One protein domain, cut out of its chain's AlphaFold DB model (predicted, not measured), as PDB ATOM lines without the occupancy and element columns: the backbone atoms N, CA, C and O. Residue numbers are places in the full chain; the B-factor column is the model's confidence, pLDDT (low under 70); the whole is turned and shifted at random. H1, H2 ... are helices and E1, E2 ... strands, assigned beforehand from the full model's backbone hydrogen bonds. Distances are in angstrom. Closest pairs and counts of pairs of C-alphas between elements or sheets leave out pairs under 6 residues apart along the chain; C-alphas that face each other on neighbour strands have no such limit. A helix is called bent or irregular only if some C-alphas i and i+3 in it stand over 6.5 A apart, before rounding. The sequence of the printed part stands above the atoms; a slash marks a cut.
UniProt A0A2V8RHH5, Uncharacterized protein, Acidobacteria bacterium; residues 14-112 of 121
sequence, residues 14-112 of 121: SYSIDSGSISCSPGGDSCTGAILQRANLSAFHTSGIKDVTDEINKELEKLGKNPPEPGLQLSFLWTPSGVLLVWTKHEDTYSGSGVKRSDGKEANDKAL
ATOM      1  N   SER A  14     103.030 118.854  45.081       88.69
ATOM      2  CA  SER A  14     102.362 119.074  43.802       88.69
ATOM      3  C   SER A  14     102.902 118.174  42.716       88.69
ATOM      4  O   SER A  14     104.112 117.951  42.623       88.69
ATOM      5  N   TYR A  15     101.997 117.722  41.849       91.56
ATOM      6  CA  TYR A  15     102.405 117.104  40.599       91.56
ATOM      7  C   TYR A  15     102.573 118.123  39.473       91.56
ATOM      8  O   TYR A  15     101.884 119.147  39.409       91.56
ATOM      9  N   SER A  16     103.452 117.779  38.540       91.81
ATOM     10  CA  SER A  16     103.543 118.389  37.219       91.81
ATOM     11  C   SER A  16     103.696 117.308  36.160       91.81
ATOM     12  O   SER A  16     104.447 116.354  36.366       91.81
ATOM     13  N   ILE A  17     103.015 117.473  35.029       92.06
ATOM     14  CA  ILE A  17     103.054 116.531  33.908       92.06
ATOM     15  C   ILE A  17     103.848 117.163  32.769       92.06
ATOM     16  O   ILE A  17     103.465 118.217  32.260       92.06
ATOM     17  N   ASP A  18     104.939 116.521  32.365       88.56
ATOM     18  CA  ASP A  18     105.813 117.000  31.296       88.56
ATOM     19  C   ASP A  18     106.335 115.827  30.464       88.56
ATOM     20  O   ASP A  18     106.875 114.857  31.001       88.56
ATOM     21  N   SER A  19     106.173 115.923  29.143       81.94
ATOM     22  CA  SER A  19     106.787 115.015  28.168       81.94
ATOM     23  C   SER A  19     106.570 113.520  28.466       81.94
ATOM     24  O   SER A  19     107.462 112.700  28.268       81.94
ATOM     25  N   GLY A  20     105.378 113.160  28.961       81.25
ATOM     26  CA  GLY A  20     105.011 111.779  29.304       81.25
ATOM     27  C   GLY A  20     105.502 111.299  30.674       81.25
ATOM     28  O   GLY A  20     105.307 110.138  31.019       81.25
ATOM     29  N   SER A  21     106.109 112.181  31.466       87.25
ATOM     30  CA  SER A  21     106.525 111.919  32.841       87.25
ATOM     31  C   SER A  21     105.718 112.750  33.835       87.25
ATOM     32  O   SER A  21     105.234 113.839  33.518       87.25
ATOM     33  N   ILE A  22     105.565 112.217  35.045       91.69
ATOM     34  CA  ILE A  22     104.896 112.891  36.152       91.69
ATOM     35  C   ILE A  22     105.910 113.041  37.275       91.69
ATOM     36  O   ILE A  22     106.448 112.044  37.764       91.69
ATOM     37  N   SER A  23     106.136 114.276  37.704       90.38
ATOM     38  CA  SER A  23     107.020 114.583  38.828       90.38
ATOM     39  C   SER A  23     106.205 115.045  40.023       90.38
ATOM     40  O   SER A  23     105.262 115.819  39.865       90.38
ATOM     41  N   CYS A  24     106.582 114.574  41.206       88.31
ATOM     42  CA  CYS A  24     106.043 114.968  42.498       88.31
ATOM     43  C   CYS A  24     107.091 115.836  43.204       88.31
ATOM     44  O   CYS A  24     108.196 115.378  43.508       88.31
ATOM     45  N   SER A  25     106.760 117.103  43.425       85.62
ATOM     46  CA  SER A  25     107.682 118.105  43.968       85.62
ATOM     47  C   SER A  25     107.063 118.828  45.165       85.62
ATOM     48  O   SER A  25     105.836 118.925  45.228       85.62
ATOM     49  N   PRO A  26     107.869 119.329  46.120       82.81
ATOM     50  CA  PRO A  26     107.335 120.008  47.295       82.81
ATOM     51  C   PRO A  26     106.439 121.209  46.958       82.81
ATOM     52  O   PRO A  26     106.742 121.996  46.059       82.81
ATOM     53  N   GLY A  27     105.382 121.374  47.752       74.44
ATOM     54  CA  GLY A  27     104.432 122.482  47.721       74.44
ATOM     55  C   GLY A  27     103.069 122.076  47.164       74.44
ATOM     56  O   GLY A  27     102.989 121.659  46.021       74.44
ATOM     57  N   GLY A  28     101.989 122.269  47.931       77.56
ATOM     58  CA  GLY A  28     100.590 122.015  47.533       77.56
ATOM     59  C   GLY A  28     100.096 120.596  47.837       77.56
ATOM     60  O   GLY A  28     100.892 119.745  48.176       77.56
ATOM     61  N   ASP A  29      98.795 120.328  47.671       83.50
ATOM     62  CA  ASP A  29      98.159 119.089  48.170       83.50
ATOM     63  C   ASP A  29      97.596 118.255  47.007       83.50
ATOM     64  O   ASP A  29      96.389 118.003  46.905       83.50
ATOM     65  N   SER A  30      98.438 117.933  46.021       90.69
ATOM     66  CA  SER A  30      97.977 117.262  44.796       90.69
ATOM     67  C   SER A  30      98.679 115.959  44.455       90.69
ATOM     68  O   SER A  30      98.166 115.219  43.623       90.69
ATOM     69  N   CYS A  31      99.769 115.625  45.132       91.19
ATOM     70  CA  CYS A  31     100.505 114.385  44.962       91.19
ATOM     71  C   CYS A  31     100.869 113.806  46.333       91.19
ATOM     72  O   CYS A  31     101.290 114.531  47.225       91.19
ATOM     73  N   THR A  32     100.693 112.502  46.522       90.06
ATOM     74  CA  THR A  32     101.084 111.805  47.755       90.06
ATOM     75  C   THR A  32     101.447 110.362  47.440       90.06
ATOM     76  O   THR A  32     100.935 109.798  46.476       90.06
ATOM     77  N   GLY A  33     102.269 109.728  48.278       90.56
ATOM     78  CA  GLY A  33     102.506 108.287  48.184       90.56
ATOM     79  C   GLY A  33     101.193 107.495  48.228       90.56
ATOM     80  O   GLY A  33     100.245 107.882  48.921       90.56
ATOM     81  N   ALA A  34     101.130 106.399  47.471       93.56
ATOM     82  CA  ALA A  34      99.935 105.574  47.336       93.56
ATOM     83  C   ALA A  34      99.697 104.694  48.571       93.56
ATOM     84  O   ALA A  34      99.923 103.485  48.559       93.56
ATOM     85  N   ILE A  35      99.244 105.319  49.654       93.06
ATOM     86  CA  ILE A  35      98.830 104.650  50.883       93.06
ATOM     87  C   ILE A  35      97.558 105.298  51.419       93.06
ATOM     88  O   ILE A  35      97.468 106.518  51.568       93.06
ATOM     89  N   LEU A  36      96.557 104.476  51.716       94.25
ATOM     90  CA  LEU A  36      95.363 104.918  52.418       94.25
ATOM     91  C   LEU A  36      95.641 104.947  53.921       94.25
ATOM     92  O   LEU A  36      96.198 104.003  54.489       94.25
ATOM     93  N   GLN A  37      95.233 106.030  54.577       92.88
ATOM     94  CA  GLN A  37      95.383 106.165  56.022       92.88
ATOM     95  C   GLN A  37      94.512 105.137  56.747       92.88
ATOM     96  O   GLN A  37      93.338 104.958  56.426       92.88
ATOM     97  N   ARG A  38      95.092 104.484  57.753       92.06
ATOM     98  CA  ARG A  38      94.354 103.632  58.690       92.06
ATOM     99  C   ARG A  38      93.879 104.483  59.856       92.06
ATOM    100  O   ARG A  38      94.617 105.350  60.319       92.06
ATOM    101  N   ALA A  39      92.688 104.205  60.369       93.69
ATOM    102  CA  ALA A  39      92.178 104.875  61.556       93.69
ATOM    103  C   ALA A  39      91.584 103.874  62.556       93.69
ATOM    104  O   ALA A  39      91.356 102.701  62.253       93.69
ATOM    105  N   ASN A  40      91.346 104.349  63.778       96.19
ATOM    106  CA  ASN A  40      90.604 103.591  64.781       96.19
ATOM    107  C   ASN A  40      89.136 103.450  64.364       96.19
ATOM    108  O   ASN A  40      88.594 104.323  63.681       96.19
ATOM    109  N   LEU A  41      88.485 102.376  64.821       97.69
ATOM    110  CA  LEU A  41      87.066 102.162  64.555       97.69
ATOM    111  C   LEU A  41      86.217 103.302  65.126       97.69
ATOM    112  O   LEU A  41      86.429 103.752  66.253       97.69
ATOM    113  N   SER A  42      85.240 103.749  64.345       97.38
ATOM    114  CA  SER A  42      84.328 104.830  64.714       97.38
ATOM    115  C   SER A  42      82.988 104.695  63.983       97.38
ATOM    116  O   SER A  42      82.797 103.797  63.162       97.38
ATOM    117  N   ALA A  43      82.061 105.624  64.238       97.00
ATOM    118  CA  ALA A  43      80.794 105.697  63.509       97.00
ATOM    119  C   ALA A  43      80.965 105.940  61.994       97.00
ATOM    120  O   ALA A  43      80.074 105.602  61.223       97.00
ATOM    121  N   PHE A  44      82.096 106.509  61.562       95.19
ATOM    122  CA  PHE A  44      82.403 106.811  60.157       95.19
ATOM    123  C   PHE A  44      83.549 105.959  59.586       95.19
ATOM    124  O   PHE A  44      83.820 106.021  58.391       95.19
ATOM    125  N   HIS A  45      84.210 105.146  60.413       96.88
ATOM    126  CA  HIS A  45      85.214 104.173  59.991       96.88
ATOM    127  C   HIS A  45      84.905 102.824  60.636       96.88
ATOM    128  O   HIS A  45      85.436 102.455  61.682       96.88
ATOM    129  N   THR A  46      83.949 102.120  60.040       98.12
ATOM    130  CA  THR A  46      83.496 100.813  60.516       98.12
ATOM    131  C   THR A  46      84.533  99.731  60.214       98.12
ATOM    132  O   THR A  46      85.461  99.943  59.430       98.12
ATOM    133  N   SER A  47      84.359  98.543  60.802       97.81
ATOM    134  CA  SER A  47      85.229  97.394  60.524       97.81
ATOM    135  C   SER A  47      85.302  97.076  59.029       97.81
ATOM    136  O   SER A  47      86.393  96.877  58.521       97.81
ATOM    137  N   GLY A  48      84.183  97.160  58.301       98.06
ATOM    138  CA  GLY A  48      84.176  96.942  56.852       98.06
ATOM    139  C   GLY A  48      85.049  97.938  56.078       98.06
ATOM    140  O   GLY A  48      85.791  97.535  55.188       98.06
ATOM    141  N   ILE A  49      85.029  99.230  56.437       98.06
ATOM    142  CA  ILE A  49      85.905 100.227  55.793       98.06
ATOM    143  C   ILE A  49      87.367  99.951  56.149       98.06
ATOM    144  O   ILE A  49      88.237 100.063  55.287       98.06
ATOM    145  N   LYS A  50      87.648  99.579  57.402       98.19
ATOM    146  CA  LYS A  50      88.995  99.207  57.840       98.19
ATOM    147  C   LYS A  50      89.529  98.009  57.045       98.19
ATOM    148  O   LYS A  50      90.645  98.083  56.542       98.19
ATOM    149  N   ASP A  51      88.734  96.953  56.902       97.81
ATOM    150  CA  ASP A  51      89.138  95.729  56.206       97.81
ATOM    151  C   ASP A  51      89.431  96.014  54.725       97.81
ATOM    152  O   ASP A  51      90.506  95.672  54.233       97.81
ATOM    153  N   VAL A  52      88.559  96.770  54.047       98.38
ATOM    154  CA  VAL A  52      88.790  97.218  52.661       98.38
ATOM    155  C   VAL A  52      90.039  98.102  52.553       98.38
ATOM    156  O   VAL A  52      90.830  97.956  51.623       98.38
ATOM    157  N   THR A  53      90.256  99.007  53.511       97.75
ATOM    158  CA  THR A  53      91.453  99.864  53.545       97.75
ATOM    159  C   THR A  53      92.728  99.027  53.655       97.75
ATOM    160  O   THR A  53      93.720  99.309  52.980       97.75
ATOM    161  N   ASP A  54      92.713  97.985  54.485       97.62
ATOM    162  CA  ASP A  54      93.847  97.082  54.661       97.62
ATOM    163  C   ASP A  54      94.113  96.232  53.412       97.62
ATOM    164  O   ASP A  54      95.275  96.072  53.026       97.62
ATOM    165  N   GLU A  55      93.066  95.743  52.747       98.25
ATOM    166  CA  GLU A  55      93.182  95.009  51.482       98.25
ATOM    167  C   GLU A  55      93.759  95.880  50.363       98.25
ATOM    168  O   GLU A  55      94.719  95.474  49.704       98.25
ATOM    169  N   ILE A  56      93.250  97.106  50.195       98.06
ATOM    170  CA  ILE A  56      93.778  98.053  49.206       98.06
ATOM    171  C   ILE A  56      95.251  98.346  49.494       98.06
ATOM    172  O   ILE A  56      96.089  98.221  48.601       98.06
ATOM    173  N   ASN A  57      95.599  98.672  50.741       97.69
ATOM    174  CA  ASN A  57      96.983  98.961  51.118       97.69
ATOM    175  C   ASN A  57      97.926  97.781  50.855       97.69
ATOM    176  O   ASN A  57      99.070  97.993  50.460       97.69
ATOM    177  N   LYS A  58      97.458  96.542  51.035       97.75
ATOM    178  CA  LYS A  58      98.241  95.343  50.721       97.75
ATOM    179  C   LYS A  58      98.549  95.239  49.227       97.75
ATOM    180  O   LYS A  58      99.677  94.901  48.870       97.75
ATOM    181  N   GLU A  59      97.581  95.514  48.357       98.12
ATOM    182  CA  GLU A  59      97.811  95.497  46.906       98.12
ATOM    183  C   GLU A  59      98.689  96.669  46.448       98.12
ATOM    184  O   GLU A  59      99.598  96.466  45.643       98.12
ATOM    185  N   LEU A  60      98.509  97.861  47.027       97.06
ATOM    186  CA  LEU A  60      99.381  99.014  46.772       97.06
ATOM    187  C   LEU A  60     100.834  98.727  47.175       97.06
ATOM    188  O   LEU A  60     101.751  99.006  46.406       97.06
ATOM    189  N   GLU A  61     101.059  98.106  48.339       96.00
ATOM    190  CA  GLU A  61     102.401  97.732  48.798       96.00
ATOM    191  C   GLU A  61     103.049  96.688  47.878       96.00
ATOM    192  O   GLU A  61     104.237  96.775  47.562       96.00
ATOM    193  N   LYS A  62     102.283  95.687  47.424       96.62
ATOM    194  CA  LYS A  62     102.776  94.685  46.468       96.62
ATOM    195  C   LYS A  62     103.158  95.318  45.135       96.62
ATOM    196  O   LYS A  62     104.229  95.005  44.616       96.62
ATOM    197  N   LEU A  63     102.304  96.187  44.596       96.44
ATOM    198  CA  LEU A  63     102.555  96.883  43.337       96.44
ATOM    199  C   LEU A  63     103.787  97.787  43.457       96.44
ATOM    200  O   LEU A  63     104.682  97.717  42.620       96.44
ATOM    201  N   GLY A  64     103.884  98.548  44.553       94.50
ATOM    202  CA  GLY A  64     104.986  99.464  44.852       94.50
ATOM    203  C   GLY A  64     106.376  98.819  44.912       94.50
ATOM    204  O   GLY A  64     107.372  99.515  44.734       94.50
ATOM    205  N   LYS A  65     106.470  97.499  45.121       94.44
ATOM    206  CA  LYS A  65     107.753  96.769  45.169       94.44
ATOM    207  C   LYS A  65     108.414  96.587  43.802       94.44
ATOM    208  O   LYS A  65     109.614  96.339  43.762       94.44
ATOM    209  N   ASN A  66     107.656  96.690  42.709       93.75
ATOM    210  CA  ASN A  66     108.146  96.443  41.351       93.75
ATOM    211  C   ASN A  66     107.785  97.618  40.427       93.75
ATOM    212  O   ASN A  66     106.882  97.484  39.596       93.75
ATOM    213  N   PRO A  67     108.441  98.783  40.575       94.88
ATOM    214  CA  PRO A  67     108.224  99.898  39.665       94.88
ATOM    215  C   PRO A  67     108.675  99.537  38.239       94.88
ATOM    216  O   PRO A  67     109.613  98.751  38.073       94.88
ATOM    217  N   PRO A  68     108.049 100.120  37.200       93.62
ATOM    218  CA  PRO A  68     108.418  99.845  35.813       93.62
ATOM    219  C   PRO A  68     109.813 100.382  35.459       93.62
ATOM    220  O   PRO A  68     110.478  99.823  34.591       93.62
ATOM    221  N   GLU A  69     110.273 101.428  36.152       92.00
ATOM    222  CA  GLU A  69     111.608 102.008  36.000       92.00
ATOM    223  C   GLU A  69     112.196 102.399  37.372       92.00
ATOM    224  O   GLU A  69     111.442 102.761  38.285       92.00
ATOM    225  N   PRO A  70     113.532 102.357  37.548       89.06
ATOM    226  CA  PRO A  70     114.178 102.816  38.775       89.06
ATOM    227  C   PRO A  70     113.866 104.285  39.092       89.06
ATOM    228  O   PRO A  70     113.873 105.137  38.209       89.06
ATOM    229  N   GLY A  71     113.646 104.590  40.373       86.25
ATOM    230  CA  GLY A  71     113.378 105.954  40.848       86.25
ATOM    231  C   GLY A  71     111.905 106.377  40.803       86.25
ATOM    232  O   GLY A  71     111.570 107.439  41.322       86.25
ATOM    233  N   LEU A  72     111.016 105.547  40.249       91.19
ATOM    234  CA  LEU A  72     109.577 105.787  40.309       91.19
ATOM    235  C   LEU A  72     108.970 105.329  41.639       91.19
ATOM    236  O   LEU A  72     109.341 104.296  42.194       91.19
ATOM    237  N   GLN A  73     107.983 106.088  42.112       92.38
ATOM    238  CA  GLN A  73     107.203 105.801  43.310       92.38
ATOM    239  C   GLN A  73     105.712 105.760  42.982       92.38
ATOM    240  O   GLN A  73     105.187 106.599  42.244       92.38
ATOM    241  N   LEU A  74     105.014 104.770  43.539       95.06
ATOM    242  CA  LEU A  74     103.572 104.650  43.382       95.06
ATOM    243  C   LEU A  74     102.885 105.756  44.192       95.06
ATOM    244  O   LEU A  74     103.105 105.875  45.399       95.06
ATOM    245  N   SER A  75     102.056 106.557  43.528       93.81
ATOM    246  CA  SER A  75     101.480 107.783  44.085       93.81
ATOM    247  C   SER A  75     100.004 107.939  43.735       93.81
ATOM    248  O   SER A  75      99.553 107.507  42.674       93.81
ATOM    249  N   PHE A  76      99.265 108.624  44.603       94.25
ATOM    250  CA  PHE A  76      97.966 109.198  44.280       94.25
ATOM    251  C   PHE A  76      98.128 110.638  43.797       94.25
ATOM    252  O   PHE A  76      98.761 111.455  44.470       94.25
ATOM    253  N   LEU A  77      97.492 110.961  42.670       93.81
ATOM    254  CA  LEU A  77      97.280 112.333  42.224       93.81
ATOM    255  C   LEU A  77      95.850 112.770  42.496       93.81
ATOM    256  O   LEU A  77      94.903 112.119  42.058       93.81
ATOM    257  N   TRP A  78      95.692 113.919  43.141       93.44
ATOM    258  CA  TRP A  78      94.410 114.597  43.283       93.44
ATOM    259  C   TRP A  78      94.207 115.521  42.089       93.44
ATOM    260  O   TRP A  78      94.610 116.686  42.104       93.44
ATOM    261  N   THR A  79      93.596 114.997  41.035       93.44
ATOM    262  CA  THR A  79      93.307 115.756  39.816       93.44
ATOM    263  C   THR A  79      91.981 116.517  39.956       93.44
ATOM    264  O   THR A  79      91.182 116.217  40.851       93.44
ATOM    265  N   PRO A  80      91.673 117.473  39.063       93.25
ATOM    266  CA  PRO A  80      90.338 118.068  38.998       93.25
ATOM    267  C   PRO A  80      89.214 117.072  38.649       93.25
ATOM    268  O   PRO A  80      88.050 117.373  38.902       93.25
ATOM    269  N   SER A  81      89.544 115.907  38.080       91.19
ATOM    270  CA  SER A  81      88.583 114.859  37.692       91.19
ATOM    271  C   SER A  81      88.411 113.756  38.741       91.19
ATOM    272  O   SER A  81      87.488 112.955  38.630       91.19
ATOM    273  N   GLY A  82      89.274 113.702  39.757       92.31
ATOM    274  CA  GLY A  82      89.276 112.650  40.773       92.31
ATOM    275  C   GLY A  82      90.682 112.201  41.165       92.31
ATOM    276  O   GLY A  82      91.679 112.828  40.793       92.31
ATOM    277  N   VAL A  83      90.757 111.112  41.930       93.69
ATOM    278  CA  VAL A  83      92.031 110.520  42.355       93.69
ATOM    279  C   VAL A  83      92.517 109.524  41.311       93.69
ATOM    280  O   VAL A  83      91.760 108.648  40.897       93.69
ATOM    281  N   LEU A  84      93.782 109.639  40.914       94.62
ATOM    282  CA  LEU A  84      94.430 108.726  39.975       94.62
ATOM    283  C   LEU A  84      95.637 108.053  40.634       94.62
ATOM    284  O   LEU A  84      96.452 108.725  41.265       94.62
ATOM    285  N   LEU A  85      95.758 106.735  40.476       95.94
ATOM    286  CA  LEU A  85      96.935 105.969  40.887       95.94
ATOM    287  C   LEU A  85      97.947 105.938  39.736       95.94
ATOM    288  O   LEU A  85      97.616 105.471  38.648       95.94
ATOM    289  N   VAL A  86      99.169 106.419  39.967       95.12
ATOM    290  CA  VAL A  86     100.216 106.524  38.934       95.12
ATOM    291  C   VAL A  86     101.612 106.287  39.507       95.12
ATOM    292  O   VAL A  86     101.831 106.364  40.715       95.12
ATOM    293  N   TRP A  87     102.579 106.058  38.625       94.75
ATOM    294  CA  TRP A  87     103.999 106.130  38.955       94.75
ATOM    295  C   TRP A  87     104.502 107.559  38.757       94.75
ATOM    296  O   TRP A  87     104.273 108.149  37.703       94.75
ATOM    297  N   THR A  88     105.193 108.111  39.751       92.31
ATOM    298  CA  THR A  88     105.775 109.457  39.669       92.31
ATOM    299  C   THR A  88     107.246 109.443  40.052       92.31
ATOM    300  O   THR A  88     107.715 108.548  40.755       92.31
ATOM    301  N   LYS A  89     107.980 110.454  39.598       90.06
ATOM    302  CA  LYS A  89     109.326 110.748  40.082       90.06
ATOM    303  C   LYS A  89     109.223 111.696  41.265       90.06
ATOM    304  O   LYS A  89     108.780 112.832  41.108       90.06
ATOM    305  N   HIS A  90     109.622 111.241  42.444       75.31
ATOM    306  CA  HIS A  90     109.815 112.131  43.584       75.31
ATOM    307  C   HIS A  90     111.229 112.712  43.473       75.31
ATOM    308  O   HIS A  90     112.151 111.966  43.165       75.31
ATOM    309  N   GLU A  91     111.386 114.016  43.718       66.88
ATOM    310  CA  GLU A  91     112.673 114.754  43.719       66.88
ATOM    311  C   GLU A  91     113.187 115.281  42.371       66.88
ATOM    312  O   GLU A  91     114.224 115.945  42.347       66.88
ATOM    313  N   ASP A  92     112.461 115.095  41.267       62.69
ATOM    314  CA  ASP A  92     112.829 115.789  40.031       62.69
ATOM    315  C   ASP A  92     112.525 117.287  40.164       62.69
ATOM    316  O   ASP A  92     111.425 117.696  40.557       62.69
ATOM    317  N   THR A  93     113.513 118.126  39.843       57.59
ATOM    318  CA  THR A  93     113.335 119.579  39.809       57.59
ATOM    319  C   THR A  93     112.218 119.928  38.840       57.59
ATOM    320  O   THR A  93     112.318 119.680  37.640       57.59
ATOM    321  N   TYR A  94     111.161 120.520  39.393       58.03
ATOM    322  CA  TYR A  94     110.027 121.079  38.674       58.03
ATOM    323  C   TYR A  94     110.505 121.885  37.452       58.03
ATOM    324  O   TYR A  94     111.192 122.896  37.605       58.03
ATOM    325  N   SER A  95     110.143 121.449  36.239       59.12
ATOM    326  CA  SER A  95     110.631 122.051  34.987       59.12
ATOM    327  C   SER A  95     110.061 123.446  34.708       59.12
ATOM    328  O   SER A  95     110.452 124.093  33.741       59.12
ATOM    329  N   GLY A  96     109.136 123.954  35.529       63.06
ATOM    330  CA  GLY A  96     108.485 125.237  35.264       63.06
ATOM    331  C   GLY A  96     107.284 125.132  34.329       63.06
ATOM    332  O   GLY A  96     106.312 125.856  34.539       63.06
ATOM    333  N   SER A  97     107.338 124.224  33.353       76.31
ATOM    334  CA  SER A  97     106.472 124.196  32.167       76.31
ATOM    335  C   SER A  97     105.417 123.088  32.133       76.31
ATOM    336  O   SER A  97     104.583 123.090  31.230       76.31
ATOM    337  N   GLY A  98     105.450 122.136  33.068       87.38
ATOM    338  CA  GLY A  98     104.502 121.018  33.093       87.38
ATOM    339  C   GLY A  98     103.080 121.415  33.513       87.38
ATOM    340  O   GLY A  98     102.892 122.364  34.274       87.38
ATOM    341  N   VAL A  99     102.087 120.640  33.063       91.75
ATOM    342  CA  VAL A  99     100.673 120.809  33.448       91.75
ATOM    343  C   VAL A  99     100.493 120.477  34.927       91.75
ATOM    344  O   VAL A  99     100.918 119.417  35.388       91.75
ATOM    345  N   LYS A 100      99.826 121.366  35.661       91.81
ATOM    346  CA  LYS A 100      99.497 121.236  37.083       91.81
ATOM    347  C   LYS A 100      98.010 121.054  37.299       91.81
ATOM    348  O   LYS A 100      97.183 121.444  36.476       91.81
ATOM    349  N   ARG A 101      97.652 120.637  38.514       91.62
ATOM    350  CA  ARG A 101      96.264 120.661  38.999       91.62
ATOM    351  C   ARG A 101      95.566 122.013  38.780       91.62
ATOM    352  O   ARG A 101      94.393 122.034  38.417       91.62
ATOM    353  N   SER A 102      96.271 123.129  38.990       91.19
ATOM    354  CA  SER A 102      95.728 124.491  38.855       91.19
ATOM    355  C   SER A 102      95.325 124.873  37.431       91.19
ATOM    356  O   SER A 102      94.543 125.802  37.264       91.19
ATOM    357  N   ASP A 103      95.814 124.153  36.419       92.06
ATOM    358  CA  ASP A 103      95.564 124.472  35.009       92.06
ATOM    359  C   ASP A 103      94.191 123.969  34.528       92.06
ATOM    360  O   ASP A 103      93.813 124.139  33.370       92.06
ATOM    361  N   GLY A 104      93.411 123.370  35.433       91.88
ATOM    362  CA  GLY A 104      92.021 123.007  35.203       91.88
ATOM    363  C   GLY A 104      91.830 121.622  34.592       91.88
ATOM    364  O   GLY A 104      92.769 120.932  34.191       91.88
ATOM    365  N   LYS A 105      90.568 121.189  34.568       93.44
ATOM    366  CA  LYS A 105      90.171 119.819  34.223       93.44
ATOM    367  C   LYS A 105      90.626 119.395  32.828       93.44
ATOM    368  O   LYS A 105      91.261 118.361  32.693       93.44
ATOM    369  N   GLU A 106      90.343 120.206  31.811       93.50
ATOM    370  CA  GLU A 106      90.630 119.864  30.412       93.50
ATOM    371  C   GLU A 106      92.128 119.645  30.157       93.50
ATOM    372  O   GLU A 106      92.513 118.645  29.551       93.50
ATOM    373  N   ALA A 107      92.981 120.539  30.668       93.00
ATOM    374  CA  ALA A 107      94.429 120.416  30.528       93.00
ATOM    375  C   ALA A 107      94.956 119.145  31.211       93.00
ATOM    376  O   ALA A 107      95.756 118.416  30.624       93.00
ATOM    377  N   ASN A 108      94.472 118.857  32.423       93.56
ATOM    378  CA  ASN A 108      94.873 117.677  33.184       93.56
ATOM    379  C   ASN A 108      94.403 116.381  32.529       93.56
ATOM    380  O   ASN A 108      95.207 115.471  32.361       93.56
ATOM    381  N   ASP A 109      93.137 116.302  32.119       92.81
ATOM    382  CA  ASP A 109      92.593 115.102  31.488       92.81
ATOM    383  C   ASP A 109      93.326 114.782  30.190       92.81
ATOM    384  O   ASP A 109      93.704 113.635  29.958       92.81
ATOM    385  N   LYS A 110      93.604 115.806  29.373       92.12
ATOM    386  CA  LYS A 110      94.383 115.649  28.146       92.12
ATOM    387  C   LYS A 110      95.810 115.182  28.435       92.12
ATOM    388  O   LYS A 110      96.299 114.291  27.749       92.12
ATOM    389  N   ALA A 111      96.478 115.781  29.420       92.31
ATOM    390  CA  ALA A 111      97.862 115.455  29.758       92.31
ATOM    391  C   ALA A 111      98.012 114.064  30.403       92.31
ATOM    392  O   ALA A 111      99.008 113.389  30.164       92.31
ATOM    393  N   LEU A 112      97.022 113.629  31.188       92.06
ATOM    394  CA  LEU A 112      96.997 112.328  31.867       92.06
ATOM    395  C   LEU A 112      96.320 111.221  31.045       92.06
ATOM    396  O   LEU A 112      96.316 110.070  31.471       92.06
TER     397      LEU A 112
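AT A GLANCE: This is residues 14 to 112 of the 121 residues of an uncharacterized protein of Acidobacteria bacterium (UniProt A0A2V8RHH5). What is the shape? One sheet is curled like part of a barrel and is a folded sheet, bent back on itself into two leaves, E1 E2 facing E4 E3 with E5 as the hinge; the long helix H1 reaches away from it, and the short helix H2 packs near E1 and E4. How is it made up? The 99 printed residues hold two named helices and five named strands, in the order E1 E2 E3 H1 E4 E5 H2; the mixed sheet runs E1 E2 E5 E4 E3, and the class is mixed, helices and strands. How spread out is it? It is only just compact, close to loose, with a radius of gyration of the C-alphas of 15.1 A and spans of 44 by 30 by 22 A.

HOW THE PARTS SIT: Which strands pair? E1, residues 14 to 18, and E2, residues 21 to 26, form an antiparallel hairpin, with N 16 and O 23 3.0 A apart. E5, residues 82 to 90, is parallel to E2, N 89 and O 22 at 2.9 A, and forms an antiparallel hairpin with E4, residues 72 to 79, N 75 and O 86 at 2.8 A. E3, residues 31 to 33, is antiparallel to E4, N 76 and O 32 at 2.8 A. Where are the helices? H1, residues 47 to 64, only grazes the sheet with its residues 60 to 64; its closest C-alphas to E4 are those of Gly 64 and Leu 74, 5.6 A. H2, residues 105 to 112, is on the sheet at a height of 6.9 A, over none of its strands, and apart from H1. In H1 and H2 every O i to N i+4 pair is within hydrogen-bond range.

IN THESE COORDINATES: Where are the ends? E1 begins at C-alpha 14, (102.362, 119.074, 43.802), and H2 ends at C-alpha 112, (96.997, 112.328, 31.867). Which elements are long or bent? H1 spans 25.3 A, E5 20.7 A and E4 19.1 A; E4 bends by 55 degrees at residue 75, E5 by 75 degrees at residue 87.

THE WHOLE: Which links are long? E3 to H1, residues 34 to 46, and E5 to H2, residues 91 to 104; the printed part has no cut. Where is confidence low? Residues 91 to 96 are under 70.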